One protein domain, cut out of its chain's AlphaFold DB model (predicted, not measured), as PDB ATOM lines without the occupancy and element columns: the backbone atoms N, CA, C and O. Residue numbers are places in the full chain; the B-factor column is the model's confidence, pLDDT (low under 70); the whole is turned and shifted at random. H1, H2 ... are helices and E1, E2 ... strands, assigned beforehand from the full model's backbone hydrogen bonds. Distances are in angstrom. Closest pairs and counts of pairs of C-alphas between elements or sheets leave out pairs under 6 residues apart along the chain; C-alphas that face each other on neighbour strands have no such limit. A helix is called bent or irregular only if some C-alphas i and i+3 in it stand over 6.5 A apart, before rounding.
ATOM      1  N   ALA A  35     102.020  -3.795-114.683       94.81
ATOM      2  CA  ALA A  35     101.721  -2.370-114.572       94.81
ATOM      3  C   ALA A  35     103.005  -1.530-114.585       94.81
ATOM      4  O   ALA A  35     103.046  -0.472-115.210       94.81
ATOM      5  N   GLU A  36     104.081  -2.032-113.980       94.44
ATOM      6  CA  GLU A  36     105.390  -1.377-114.001       94.44
ATOM      7  C   GLU A  36     105.973  -1.238-115.397       94.44
ATOM      8  O   GLU A  36     106.457  -0.168-115.783       94.44
ATOM      9  N   LEU A  37     105.917  -2.320-116.165       96.25
ATOM     10  CA  LEU A  37     106.396  -2.343-117.541       96.25
ATOM     11  C   LEU A  37     105.547  -1.413-118.419       96.25
ATOM     12  O   LEU A  37     106.098  -0.662-119.228       96.25
ATOM     13  N   VAL A  38     104.228  -1.379-118.195       96.94
ATOM     14  CA  VAL A  38     103.317  -0.429-118.848       96.94
ATOM     15  C   VAL A  38     103.692   1.018-118.516       96.94
ATOM     16  O   VAL A  38     103.889   1.811-119.436       96.94
ATOM     17  N   ILE A  39     103.853   1.367-117.237       96.25
ATOM     18  CA  ILE A  39     104.211   2.723-116.785       96.25
ATOM     19  C   ILE A  39     105.533   3.177-117.421       96.25
ATOM     20  O   ILE A  39     105.620   4.277-117.976       96.25
ATOM     21  N   LYS A  40     106.547   2.304-117.425       96.44
ATOM     22  CA  LYS A  40     107.855   2.561-118.053       96.44
ATOM     23  C   LYS A  40     107.782   2.693-119.578       96.44
ATOM     24  O   LYS A  40     108.697   3.245-120.182       96.44
ATOM     25  N   GLY A  41     106.694   2.244-120.205       97.06
ATOM     26  CA  GLY A  41     106.538   2.227-121.658       97.06
ATOM     27  C   GLY A  41     107.265   1.067-122.341       97.06
ATOM     28  O   GLY A  41     107.494   1.123-123.548       97.06
ATOM     29  N   ASP A  42     107.637   0.022-121.598       97.19
ATOM     30  CA  ASP A  42     108.301  -1.160-122.150       97.19
ATOM     31  C   ASP A  42     107.266  -2.132-122.725       97.19
ATOM     32  O   ASP A  42     106.917  -3.153-122.131       97.19
ATOM     33  N   ALA A  43     106.759  -1.792-123.909       97.75
ATOM     34  CA  ALA A  43     105.717  -2.555-124.584       97.75
ATOM     35  C   ALA A  43     106.098  -4.027-124.802       97.75
ATOM     36  O   ALA A  43     105.251  -4.909-124.673       97.75
ATOM     37  N   LYS A  44     107.364  -4.299-125.145       97.75
ATOM     38  CA  LYS A  44     107.827  -5.655-125.475       97.75
ATOM     39  C   LYS A  44     107.883  -6.536-124.239       97.75
ATOM     40  O   LYS A  44     107.464  -7.687-124.309       97.75
ATOM     41  N   GLN A  45     108.387  -6.010-123.126       96.50
ATOM     42  CA  GLN A  45     108.400  -6.770-121.883       96.50
ATOM     43  C   GLN A  45     106.995  -6.880-121.303       96.50
ATOM     44  O   GLN A  45     106.598  -7.982-120.946       96.50
ATOM     45  N   ALA A  46     106.210  -5.798-121.290       97.12
ATOM     46  CA  ALA A  46     104.828  -5.829-120.807       97.12
ATOM     47  C   ALA A  46     103.988  -6.901-121.524       97.12
ATOM     48  O   ALA A  46     103.219  -7.600-120.872       97.12
ATOM     49  N   ALA A  47     104.189  -7.094-122.834       97.88
ATOM     50  CA  ALA A  47     103.495  -8.115-123.620       97.88
ATOM     51  C   ALA A  47     103.671  -9.540-123.062       97.88
ATOM     52  O   ALA A  47     102.727 -10.323-123.031       97.88
ATOM     53  N   ARG A  48     104.869  -9.869-122.569       96.50
ATOM     54  CA  ARG A  48     105.189 -11.195-122.007       96.50
ATOM     55  C   ARG A  48     104.489 -11.458-120.671       96.50
ATOM     56  O   ARG A  48     104.368 -12.609-120.252       96.50
ATOM     57  N   TYR A  49     104.024 -10.392-120.022       96.19
ATOM     58  CA  TYR A  49     103.300 -10.415-118.753       96.19
ATOM     59  C   TYR A  49     101.793 -10.230-118.936       96.19
ATOM     60  O   TYR A  49     101.108  -9.799-118.012       96.19
ATOM     61  N   CYS A  50     101.270 -10.591-120.107       96.00
ATOM     62  CA  CYS A  50      99.842 -10.665-120.385       96.00
ATOM     63  C   CYS A  50      99.396 -12.117-120.559       96.00
ATOM     64  O   CYS A  50     100.120 -12.943-121.123       96.00
ATOM     65  N   ASP A  51      98.170 -12.400-120.132       95.12
ATOM     66  CA  ASP A  51      97.437 -13.576-120.576       95.12
ATOM     67  C   ASP A  51      96.589 -13.190-121.787       95.12
ATOM     68  O   ASP A  51      95.832 -12.216-121.773       95.12
ATOM     69  N   TYR A  52      96.768 -13.947-122.868       95.12
ATOM     70  CA  TYR A  52      96.080 -13.707-124.128       95.12
ATOM     71  C   TYR A  52      94.904 -14.678-124.316       95.12
ATOM     72  O   TYR A  52      95.034 -15.853-123.975       95.12
ATOM     73  N   PRO A  53      93.787 -14.229-124.923       95.44
ATOM     74  CA  PRO A  53      93.551 -12.878-125.438       95.44
ATOM     75  C   PRO A  53      93.377 -11.837-124.320       95.44
ATOM     76  O   PRO A  53      92.610 -12.038-123.382       95.44
ATOM     77  N   LEU A  54      94.064 -10.700-124.458       95.06
ATOM     78  CA  LEU A  54      93.968  -9.591-123.515       95.06
ATOM     79  C   LEU A  54      92.665  -8.836-123.777       95.06
ATOM     80  O   LEU A  54      92.414  -8.374-124.895       95.06
ATOM     81  N   ARG A  55      91.838  -8.689-122.741       92.00
ATOM     82  CA  ARG A  55      90.547  -8.003-122.847       92.00
ATOM     83  C   ARG A  55      90.738  -6.491-122.815       92.00
ATOM     84  O   ARG A  55      91.390  -5.968-121.917       92.00
ATOM     85  N   VAL A  56      90.128  -5.782-123.763       91.12
ATOM     86  CA  VAL A  56      90.077  -4.311-123.771       91.12
ATOM     87  C   VAL A  56      88.631  -3.880-123.598       91.12
ATOM     88  O   VAL A  56      87.796  -4.092-124.472       91.12
ATOM     89  N   ASN A  57      88.314  -3.282-122.458       86.44
ATOM     90  CA  ASN A  57      86.945  -2.945-122.105       86.44
ATOM     91  C   ASN A  57      86.624  -1.498-122.499       86.44
ATOM     92  O   ASN A  57      86.651  -0.583-121.676       86.44
ATOM     93  N   ILE A  58      86.346  -1.305-123.789       81.31
ATOM     94  CA  ILE A  58      85.867  -0.033-124.357       81.31
ATOM     95  C   ILE A  58      84.588  -0.218-125.200       81.31
ATOM     96  O   ILE A  58      84.166   0.667-125.946       81.31
ATOM     97  N   GLY A  59      83.904  -1.354-125.049       76.88
ATOM     98  CA  GLY A  59      82.663  -1.704-125.753       76.88
ATOM     99  C   GLY A  59      82.871  -2.584-126.988       76.88
ATOM    100  O   GLY A  59      83.971  -3.059-127.250       76.88
ATOM    101  N   ALA A  60      81.803  -2.773-127.768       75.94
ATOM    102  CA  ALA A  60      81.698  -3.793-128.822       75.94
ATOM    103  C   ALA A  60      82.761  -3.730-129.937       75.94
ATOM    104  O   ALA A  60      82.994  -4.710-130.640       75.94
ATOM    105  N   LEU A  61      83.385  -2.565-130.120       82.56
ATOM    106  CA  LEU A  61      84.395  -2.305-131.149       82.56
ATOM    107  C   LEU A  61      85.822  -2.300-130.587       82.56
ATOM    108  O   LEU A  61      86.723  -1.751-131.217       82.56
ATOM    109  N   ALA A  62      86.035  -2.862-129.397       86.50
ATOM    110  CA  ALA A  62      87.352  -2.954-128.788       86.50
ATOM    111  C   ALA A  62      88.370  -3.669-129.703       86.50
ATOM    112  O   ALA A  62      88.019  -4.616-130.418       86.50
ATOM    113  N   PRO A  63      89.646  -3.239-129.697       90.25
ATOM    114  CA  PRO A  63      90.678  -3.922-130.455       90.25
ATOM    115  C   PRO A  63      90.897  -5.331-129.900       90.25
ATOM    116  O   PRO A  63      90.912  -5.553-128.691       90.25
ATOM    117  N   LYS A  64      91.111  -6.288-130.804       89.50
ATOM    118  CA  LYS A  64      91.447  -7.664-130.435       89.50
ATOM    119  C   LYS A  64      92.948  -7.786-130.256       89.50
ATOM    120  O   LYS A  64      93.700  -7.469-131.177       89.50
ATOM    121  N   ILE A  65      93.354  -8.249-129.082       95.19
ATOM    122  CA  ILE A  65      94.754  -8.439-128.720       95.19
ATOM    123  C   ILE A  65      94.932  -9.900-128.317       95.19
ATOM    124  O   ILE A  65      94.708 -10.289-127.176       95.19
ATOM    125  N   ARG A  66      95.284 -10.731-129.288       96.25
ATOM    126  CA  ARG A  66      95.356 -12.192-129.192       96.25
ATOM    127  C   ARG A  66      96.763 -12.705-128.909       96.25
ATOM    128  O   ARG A  66      96.924 -13.892-128.658       96.25
ATOM    129  N   ASN A  67      97.777 -11.853-129.025       97.56
ATOM    130  CA  ASN A  67      99.176 -12.221-128.833       97.56
ATOM    131  C   ASN A  67     100.056 -10.993-128.545       97.56
ATOM    132  O   ASN A  67      99.614  -9.844-128.643       97.56
ATOM    133  N   GLU A  68     101.329 -11.256-128.245       98.31
ATOM    134  CA  GLU A  68     102.339 -10.237-127.940       98.31
ATOM    135  C   GLU A  68     102.543  -9.220-129.068       98.31
ATOM    136  O   GLU A  68     102.659  -8.023-128.810       98.31
ATOM    137  N   ALA A  69     102.563  -9.664-130.327       98.19
ATOM    138  CA  ALA A  69     102.797  -8.775-131.464       98.19
ATOM    139  C   ALA A  69     101.651  -7.764-131.635       98.19
ATOM    140  O   ALA A  69     101.893  -6.576-131.865       98.19
ATOM    141  N   GLU A  70     100.406  -8.216-131.478       98.12
ATOM    142  CA  GLU A  70      99.236  -7.337-131.470       98.12
ATOM    143  C   GLU A  70      99.268  -6.385-130.273       98.12
ATOM    144  O   GLU A  70      98.990  -5.198-130.442       98.12
ATOM    145  N   PHE A  71      99.664  -6.858-129.090       98.38
ATOM    146  CA  PHE A  71      99.789  -6.000-127.914       98.38
ATOM    147  C   PHE A  71     100.793  -4.876-128.143       98.38
ATOM    148  O   PHE A  71     100.453  -3.713-127.952       98.38
ATOM    149  N   VAL A  72     102.001  -5.194-128.618       98.50
ATOM    150  CA  VAL A  72     103.042  -4.193-128.897       98.50
ATOM    151  C   VAL A  72     102.561  -3.175-129.932       98.50
ATOM    152  O   VAL A  72     102.806  -1.980-129.774       98.50
ATOM    153  N   LYS A  73     101.837  -3.622-130.965       98.12
ATOM    154  CA  LYS A  73     101.229  -2.736-131.967       98.12
ATOM    155  C   LYS A  73     100.209  -1.775-131.349       98.12
ATOM    156  O   LYS A  73     100.185  -0.604-131.716       98.12
ATOM    157  N   TRP A  74      99.353  -2.266-130.454       97.81
ATOM    158  CA  TRP A  74      98.302  -1.469-129.815       97.81
ATOM    159  C   TRP A  74      98.791  -0.651-128.622       97.81
ATOM    160  O   TRP A  74      98.120   0.302-128.238       97.81
ATOM    161  N   PHE A  75      99.952  -0.976-128.059       98.12
ATOM    162  CA  PHE A  75     100.470  -0.373-126.835       98.12
ATOM    163  C   PHE A  75     100.442   1.164-126.831       98.12
ATOM    164  O   PHE A  75      99.922   1.716-125.865       98.12
ATOM    165  N   PRO A  76     100.883   1.886-127.885       98.00
ATOM    166  CA  PRO A  76     100.851   3.352-127.880       98.00
ATOM    167  C   PRO A  76      99.434   3.942-127.850       98.00
ATOM    168  O   PRO A  76      99.262   5.091-127.464       98.00
ATOM    169  N   ILE A  77      98.434   3.165-128.282       96.69
ATOM    170  CA  ILE A  77      97.020   3.552-128.278       96.69
ATOM    171  C   ILE A  77      96.367   3.170-126.950       96.69
ATOM    172  O   ILE A  77      95.534   3.917-126.471       96.69
ATOM    173  N   LEU A  78      96.712   2.027-126.351       95.94
ATOM    174  CA  LEU A  78      96.163   1.601-125.053       95.94
ATOM    175  C   LEU A  78      96.746   2.402-123.887       95.94
ATOM    176  O   LEU A  78      96.050   2.689-122.916       95.94
ATOM    177  N   PHE A  79      98.033   2.728-123.986       97.06
ATOM    178  CA  PHE A  79      98.856   3.297-122.925       97.06
ATOM    179  C   PHE A  79      99.591   4.535-123.434       97.06
ATOM    180  O   PHE A  79     100.825   4.613-123.413       97.06
ATOM    181  N   ASP A  80      98.820   5.512-123.912       97.12
ATOM    182  CA  ASP A  80      99.371   6.828-124.217       97.12
ATOM    183  C   ASP A  80     100.013   7.477-122.975       97.12
ATOM    184  O   ASP A  80      99.967   6.961-121.853       97.12
ATOM    185  N   THR A  81     100.685   8.609-123.178       96.88
ATOM    186  CA  THR A  81     101.408   9.298-122.100       96.88
ATOM    187  C   THR A  81     100.515   9.568-120.888       96.88
ATOM    188  O   THR A  81     100.921   9.270-119.769       96.88
ATOM    189  N   LYS A  82      99.280  10.028-121.109       93.94
ATOM    190  CA  LYS A  82      98.332  10.345-120.038       93.94
ATOM    191  C   LYS A  82      97.903   9.091-119.278       93.94
ATOM    192  O   LYS A  82      97.909   9.094-118.050       93.94
ATOM    193  N   ALA A  83      97.589   8.002-119.979       94.81
ATOM    194  CA  ALA A  83      97.254   6.727-119.352       94.81
ATOM    195  C   ALA A  83      98.396   6.217-118.457       94.81
ATOM    196  O   ALA A  83      98.161   5.785-117.328       94.81
ATOM    197  N   ARG A  84      99.648   6.310-118.921       96.75
ATOM    198  CA  ARG A  84     100.818   5.899-118.126       96.75
ATOM    199  C   ARG A  84     101.064   6.806-116.923       96.75
ATOM    200  O   ARG A  84     101.419   6.301-115.862       96.75
ATOM    201  N   GLU A  85     100.847   8.111-117.056       95.44
ATOM    202  CA  GLU A  85     100.921   9.062-115.939       95.44
ATOM    203  C   GLU A  85      99.857   8.776-114.874       95.44
ATOM    204  O   GLU A  85     100.178   8.754-113.685       95.44
ATOM    205  N   LEU A  86      98.621   8.475-115.286       92.94
ATOM    206  CA  LEU A  86      97.538   8.074-114.383       92.94
ATOM    207  C   LEU A  86      97.884   6.792-113.619       92.94
ATOM    208  O   LEU A  86      97.718   6.735-112.402       92.94
ATOM    209  N   LEU A  87      98.428   5.781-114.300       94.50
ATOM    210  CA  LEU A  87      98.878   4.545-113.653       94.50
ATOM    211  C   LEU A  87     100.050   4.799-112.692       94.50
ATOM    212  O   LEU A  87     100.071   4.269-111.581       94.50
ATOM    213  N   ALA A  88     101.007   5.644-113.078       95.25
ATOM    214  CA  ALA A  88     102.120   6.023-112.211       95.25
ATOM    215  C   ALA A  88     101.644   6.765-110.953       95.25
ATOM    216  O   ALA A  88     102.214   6.577-109.877       95.25
ATOM    217  N   HIS A  89     100.613   7.602-111.083       93.06
ATOM    218  CA  HIS A  89      99.975   8.288-109.966       93.06
ATOM    219  C   HIS A  89      99.255   7.302-109.046       93.06
ATOM    220  O   HIS A  89      99.566   7.249-107.858       93.06
ATOM    221  N   ALA A  90      98.390   6.452-109.606       90.56
ATOM    222  CA  ALA A  90      97.665   5.426-108.865       90.56
ATOM    223  C   ALA A  90      98.612   4.529-108.057       90.56
ATOM    224  O   ALA A  90      98.389   4.285-106.875       90.56
ATOM    225  N   ARG A  91      99.742   4.122-108.653       91.62
ATOM    226  CA  ARG A  91     100.781   3.370-107.942       91.62
ATOM    227  C   ARG A  91     101.278   4.091-106.688       91.62
ATOM    228  O   ARG A  91     101.454   3.453-105.653       91.62
ATOM    229  N   LYS A  92     101.559   5.392-106.789       91.31
ATOM    230  CA  LYS A  92     102.088   6.189-105.673       91.31
ATOM    231  C   LYS A  92     101.067   6.334-104.549       91.31
ATOM    232  O   LYS A  92     101.465   6.331-103.391       91.31
ATOM    233  N   GLU A  93      99.787   6.462-104.887       89.31
ATOM    234  CA  GLU A  93      98.723   6.683-103.906       89.31
ATOM    235  C   GLU A  93      98.266   5.401-103.211       89.31
ATOM    236  O   GLU A  93      98.087   5.397-101.995       89.31
ATOM    237  N   SER A  94      98.081   4.311-103.960       83.44
ATOM    238  CA  SER A  94      97.463   3.084-103.444       83.44
ATOM    239  C   SER A  94      98.411   1.891-103.330       83.44
ATOM    240  O   SER A  94      98.002   0.822-102.880       83.44
ATOM    241  N   GLY A  95      99.668   2.040-103.756       81.75
ATOM    242  CA  GLY A  95     100.622   0.932-103.859       81.75
ATOM    243  C   GLY A  95     100.403   0.035-105.085       81.75
ATOM    244  O   GLY A  95     101.123  -0.948-105.251       81.75
ATOM    245  N   GLY A  96      99.450   0.371-105.964       84.00
ATOM    246  CA  GLY A  96      99.172  -0.358-107.200       84.00
ATOM    247  C   GLY A  96      98.001  -1.330-107.067       84.00
ATOM    248  O   GLY A  96      96.855  -0.929-107.254       84.00
ATOM    249  N   TRP A  97      98.295  -2.604-106.784       90.25
ATOM    250  CA  TRP A  97      97.324  -3.710-106.751       90.25
ATOM    251  C   TRP A  97      96.595  -3.790-105.400       90.25
ATOM    252  O   TRP A  97      96.971  -4.570-104.526       90.25
ATOM    253  N   ASN A  98      95.588  -2.943-105.204       85.00
ATOM    254  CA  ASN A  98      94.975  -2.679-103.895       85.00
ATOM    255  C   ASN A  98      93.578  -3.292-103.699       85.00
ATOM    256  O   ASN A  98      93.054  -3.260-102.586       85.00
ATOM    257  N   PHE A  99      92.961  -3.826-104.755       89.38
ATOM    258  CA  PHE A  99      91.634  -4.430-104.687       89.38
ATOM    259  C   PHE A  99      91.608  -5.813-105.337       89.38
ATOM    260  O   PHE A  99      92.254  -6.060-106.356       89.38
ATOM    261  N   HIS A 100      90.816  -6.705-104.742       90.44
ATOM    262  CA  HIS A 100      90.770  -8.125-105.062       90.44
ATOM    263  C   HIS A 100      89.329  -8.621-105.087       90.44
ATOM    264  O   HIS A 100      88.577  -8.419-104.133       90.44
ATOM    265  N   ASN A 101      88.938  -9.300-106.160       88.44
ATOM    266  CA  ASN A 101      87.665 -10.018-106.224       88.44
ATOM    267  C   ASN A 101      87.775 -11.219-107.172       88.44
ATOM    268  O   ASN A 101      88.844 -11.496-107.689       88.44
ATOM    269  N   TRP A 102      86.668 -11.905-107.456       82.94
ATOM    270  CA  TRP A 102      86.650 -13.070-108.351       82.94
ATOM    271  C   TRP A 102      87.229 -12.831-109.765       82.94
ATOM    272  O   TRP A 102      87.528 -13.800-110.453       82.94
ATOM    273  N   ARG A 103      87.399 -11.576-110.216       79.56
ATOM    274  CA  ARG A 103      88.006 -11.221-111.515       79.56
ATOM    275  C   ARG A 103      89.533 -11.117-111.477       79.56
ATOM    276  O   ARG A 103      90.133 -10.985-112.543       79.56
ATOM    277  N   GLY A 104      90.139 -11.124-110.292       92.25
ATOM    278  CA  GLY A 104      91.578 -10.969-110.104       92.25
ATOM    279  C   GLY A 104      91.956  -9.802-109.193       92.25
ATOM    280  O   GLY A 104      91.171  -9.341-108.356       92.25
ATOM    281  N   GLU A 105      93.182  -9.322-109.383       94.06
ATOM    282  CA  GLU A 105      93.702  -8.129-108.721       94.06
ATOM    283  C   GLU A 105      93.543  -6.916-109.630       94.06
ATOM    284  O   GLU A 105      93.777  -6.987-110.839       94.06
ATOM    285  N   MET A 106      93.172  -5.796-109.031       93.69
ATOM    286  CA  MET A 106      92.881  -4.545-109.710       93.69
ATOM    287  C   MET A 106      93.973  -3.520-109.416       93.69
ATOM    288  O   MET A 106      94.364  -3.360-108.260       93.69
ATOM    289  N   PHE A 107      94.449  -2.827-110.449       93.94
ATOM    290  CA  PHE A 107      95.413  -1.734-110.318       93.94
ATOM    291  C   PHE A 107      94.719  -0.380-110.461       93.94
ATOM    292  O   PHE A 107      93.976  -0.163-111.427       93.94
ATOM    293  N   GLY A 108      95.011   0.531-109.530       89.00
ATOM    294  CA  GLY A 108      94.365   1.842-109.460       89.00
ATOM    295  C   GLY A 108      92.862   1.728-109.196       89.00
ATOM    296  O   GLY A 108      92.424   0.873-108.436       89.00
ATOM    297  N   ASP A 109      92.065   2.546-109.872       87.06
ATOM    298  CA  ASP A 109      90.598   2.541-109.823       87.06
ATOM    299  C   ASP A 109      89.982   1.608-110.881       87.06
ATOM    300  O   ASP A 109      88.926   1.879-111.455       87.06
ATOM    301  N   GLY A 110      90.660   0.500-111.190       88.56
ATOM    302  CA  GLY A 110      90.175  -0.473-112.167       88.56
ATOM    303  C   GLY A 110      90.750  -0.327-113.556       88.56
ATOM    304  O   GLY A 110      90.248  -0.972-114.469       88.56
ATOM    305  N   GLN A 111      91.792   0.474-113.743       91.19
ATOM    306  CA  GLN A 111      92.412   0.674-115.050       91.19
ATOM    307  C   GLN A 111      93.005  -0.617-115.630       91.19
ATOM    308  O   GLN A 111      92.825  -0.891-116.820       91.19
ATOM    309  N   LEU A 112      93.659  -1.428-114.793       94.88
ATOM    310  CA  LEU A 112      94.215  -2.730-115.169       94.88
ATOM    311  C   LEU A 112      93.703  -3.828-114.245       94.88
ATOM    312  O   LEU A 112      93.453  -3.598-113.061       94.88
ATOM    313  N   TRP A 113      93.635  -5.037-114.790       95.19
ATOM    314  CA  TRP A 113      93.385  -6.258-114.037       95.19
ATOM    315  C   TRP A 113      94.434  -7.306-114.366       95.19
ATOM    316  O   TRP A 113      94.872  -7.408-115.517       95.19
ATOM    317  N   ARG A 114      94.786  -8.116-113.371       95.19
ATOM    318  CA  ARG A 114      95.631  -9.298-113.538       95.19
ATOM    319  C   ARG A 114      95.051 -10.507-112.826       95.19
ATOM    320  O   ARG A 114      94.279 -10.362-111.880       95.19
ATOM    321  N   ASP A 115      95.455 -11.683-113.270       93.44
ATOM    322  CA  ASP A 115      95.121 -12.938-112.606       93.44
ATOM    323  C   ASP A 115      95.847 -13.085-111.252       93.44
ATOM    324  O   ASP A 115      96.958 -12.576-111.068       93.44
ATOM    325  N   PHE A 116      95.225 -13.783-110.295       87.94
ATOM    326  CA  PHE A 116      95.801 -13.981-108.961       87.94
ATOM    327  C   PHE A 116      97.001 -14.917-108.949       87.94
ATOM    328  O   PHE A 116      97.926 -14.688-108.165       87.94
ATOM    329  N   GLU A 117      96.956 -15.980-109.744       88.06
ATOM    330  CA  GLU A 117      97.940 -17.055-109.719       88.06
ATOM    331  C   GLU A 117      99.075 -16.733-110.684       88.06
ATOM    332  O   GLU A 117     100.242 -16.725-110.289       88.06
ATOM    333  N   SER A 118      98.741 -16.394-111.933       91.69
ATOM    334  CA  SER A 118      99.736 -16.115-112.971       91.69
ATOM    335  C   SER A 118     100.403 -14.747-112.801       91.69
ATOM    336  O   SER A 118     101.502 -14.532-113.315       91.69
ATOM    337  N   LYS A 119      99.742 -13.817-112.090       92.25
ATOM    338  CA  LYS A 119     100.118 -12.395-111.966       92.25
ATOM    339  C   LYS A 119     100.216 -11.651-113.300       92.25
ATOM    340  O   LYS A 119     100.756 -10.543-113.346       92.25
ATOM    341  N   LYS A 120      99.676 -12.213-114.381       94.94
ATOM    342  CA  LYS A 120      99.696 -11.601-115.711       94.94
ATOM    343  C   LYS A 120      98.468 -10.738-115.953       94.94
ATOM    344  O   LYS A 120      97.375 -11.042-115.477       94.94
ATOM    345  N   GLY A 121      98.645  -9.660-116.714       95.94
ATOM    346  CA  GLY A 121      97.575  -8.759-117.123       95.94
ATOM    347  C   GLY A 121      96.517  -9.486-117.953       95.94
ATOM    348  O   GLY A 121      96.845 -10.157-118.927       95.94
ATOM    349  N   THR A 122      95.250  -9.336-117.578       95.12
ATOM    350  CA  THR A 122      94.113  -9.998-118.241       95.12
ATOM    351  C   THR A 122      93.152  -9.004-118.880       95.12
ATOM    352  O   THR A 122      92.479  -9.335-119.859       95.12
ATOM    353  N   THR A 123      93.057  -7.787-118.332       94.38
ATOM    354  CA  THR A 123      92.109  -6.772-118.803       94.38
ATOM    355  C   THR A 123      92.687  -5.369-118.690       94.38
ATOM    356  O   THR A 123      93.331  -5.021-117.701       94.38
ATOM    357  N   VAL A 124      92.398  -4.552-119.698       93.50
ATOM    358  CA  VAL A 124      92.663  -3.113-119.743       93.50
ATOM    359  C   VAL A 124      91.324  -2.408-119.917       93.50
ATOM    360  O   VAL A 124      90.616  -2.652-120.897       93.50
ATOM    361  N   ASN A 125      90.952  -1.558-118.968       89.56
ATOM    362  CA  ASN A 125      89.771  -0.710-119.102       89.56
ATOM    363  C   ASN A 125      90.110   0.567-119.892       89.56
ATOM    364  O   ASN A 125      91.272   0.864-120.167       89.56
ATOM    365  N   GLU A 126      89.089   1.311-120.313       80.75
ATOM    366  CA  GLU A 126      89.258   2.583-121.020       80.75
ATOM    367  C   GLU A 126      89.987   3.622-120.145       80.75
ATOM    368  O   GLU A 126      89.431   4.119-119.169       80.75
ATOM    369  N   ILE A 127      91.241   3.932-120.495       81.19
ATOM    370  CA  ILE A 127      92.104   4.860-119.730       81.19
ATOM    371  C   ILE A 127      92.897   5.839-120.594       81.19
ATOM    372  O   ILE A 127      93.515   6.764-120.072       81.19
ATOM    373  N   SER A 128      92.910   5.613-121.905       89.75
ATOM    374  CA  SER A 128      93.687   6.387-122.866       89.75
ATOM    375  C   SER A 128      92.769   7.235-123.735       89.75
ATOM    376  O   SER A 128      91.811   6.731-124.331       89.75
ATOM    377  N   ASP A 129      93.129   8.510-123.878       91.25
ATOM    378  CA  ASP A 129      92.467   9.436-124.798       91.25
ATOM    379  C   ASP A 129      92.631   8.949-126.249       91.25
ATOM    380  O   ASP A 129      91.706   9.048-127.057       91.25
ATOM    381  N   SER A 130      93.788   8.363-126.570       94.06
ATOM    382  CA  SER A 130      94.079   7.774-127.882       94.06
ATOM    383  C   SER A 130      93.192   6.566-128.188       94.06
ATOM    384  O   SER A 130      92.645   6.473-129.292       94.06
TER     385      SER A 130
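AT A GLANCE: This is residues 35 to 130 of the 276 residues of an uncharacterized protein of Verrucomicrobia bacterium (UniProt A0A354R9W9). A strongly twisted sheet of five strands makes a wall, and four helices form an arc along one side of it: H3 lies over the E1 and E5 end, H4 runs past the other end near E2 and E3, and the short helical hairpin of H1 and H2 joins them, H2 packing on H3 and H1 on H4. The last four strands, E2 to E5, fold back and forth beside each other, while E1 comes earlier in the chain and pairs with E5. The printed part has 96 residues, with four named helices and five named strands in the order H1 H2 E1 H3 H4 E2 E3 E4 E5. The sheet is mixed, in the order E1 E5 E4 E3 E2, and the class is mixed, helices and strands. The whole is compact, with a radius of gyration of the C-alphas of 12.1 A, and rounded, spanning 30 by 28 by 27 A.

HOW THE PARTS SIT: H1, residues 35 to 40, and H2, residues 43 to 48, form a helical hairpin; they touch at a shallow tilt of 24 degrees, opposite ways, the closest C-alphas being those of Leu 37 and Ala 46, 5.0 A apart. E1, residues 50 to 57, is an edge strand of the sheet and bends by 86 degrees at residue 53. H3, residues 68 to 78, is irregular, with C-alphas 73 and 76 at 7.3 A. It lies over E1 and E5, residues 121 to 125, at a height over the sheet of 10.6 A. On the local plane its line and that of E1 stand at 31 degrees, only just slantwise to the strands. H2 touches H3 at a steep tilt of 47 degrees, opposite ways, with the C-alphas of Ala 47 and Glu 68 closest at 4.9 A. H4, residues 81 to 94, touches H1 with its residues 84 to 88 alone, at a steep tilt of 52 degrees, opposite ways; the closest C-alphas are those of Ile 39 and Arg 84, 4.8 A apart. H3 and H4 meet only through their link, and H2 and H4 are apart. H4 only grazes the sheet with its residues 87 to 94, and H1 only grazes it with Ala 35. E2, residues 97 to 101, E3, residues 104 to 107, E4, residues 112 to 114, and E5 make a meander, each strand the antiparallel neighbour of the one before. N 104 and O 101 are 2.9 A apart between E3 and E2, N 107 and O 112 are 2.9 A apart between E4 and E3, and N 122 and O 113 are 2.8 A apart between E5 and E4, each within hydrogen-bond range. E1 and E5 are parallel at 13 degrees, with N 124 and O 55 within hydrogen-bond range at 2.8 A. In H1 and H4 every O i to N i+4 pair is within hydrogen-bond range; in H2 it is 1 of 2 and in H3 5 of 7.

IN THESE COORDINATES: H1 begins at C-alpha 35, at (101.721, -2.370, -114.572), and is 8.6 A long; H2 is 9.0 A long. E1 measures 15.1 A and H3 13.7 A. H4, the longest helix, runs 20.1 A from C-alpha 81 at (101.408, 9.298, -122.100) to C-alpha 94. E2 is 11.5 A long, E3 10.0 A, E4 6.9 A and E5 11.4 A; E5 ends at C-alpha 125, at (89.771, -0.710, -119.102).

THE WHOLE: The two C-alphas farthest apart are those of Ala 60 and Lys 92, at 32.4 A. The printed part has no cut and no long link; E1 to H3, with 10 residues between them, and E4 to E5, with 6, are short links, and the other links are tight. The mean pLDDT of the printed part is 92.5, and no printed residue is under 70.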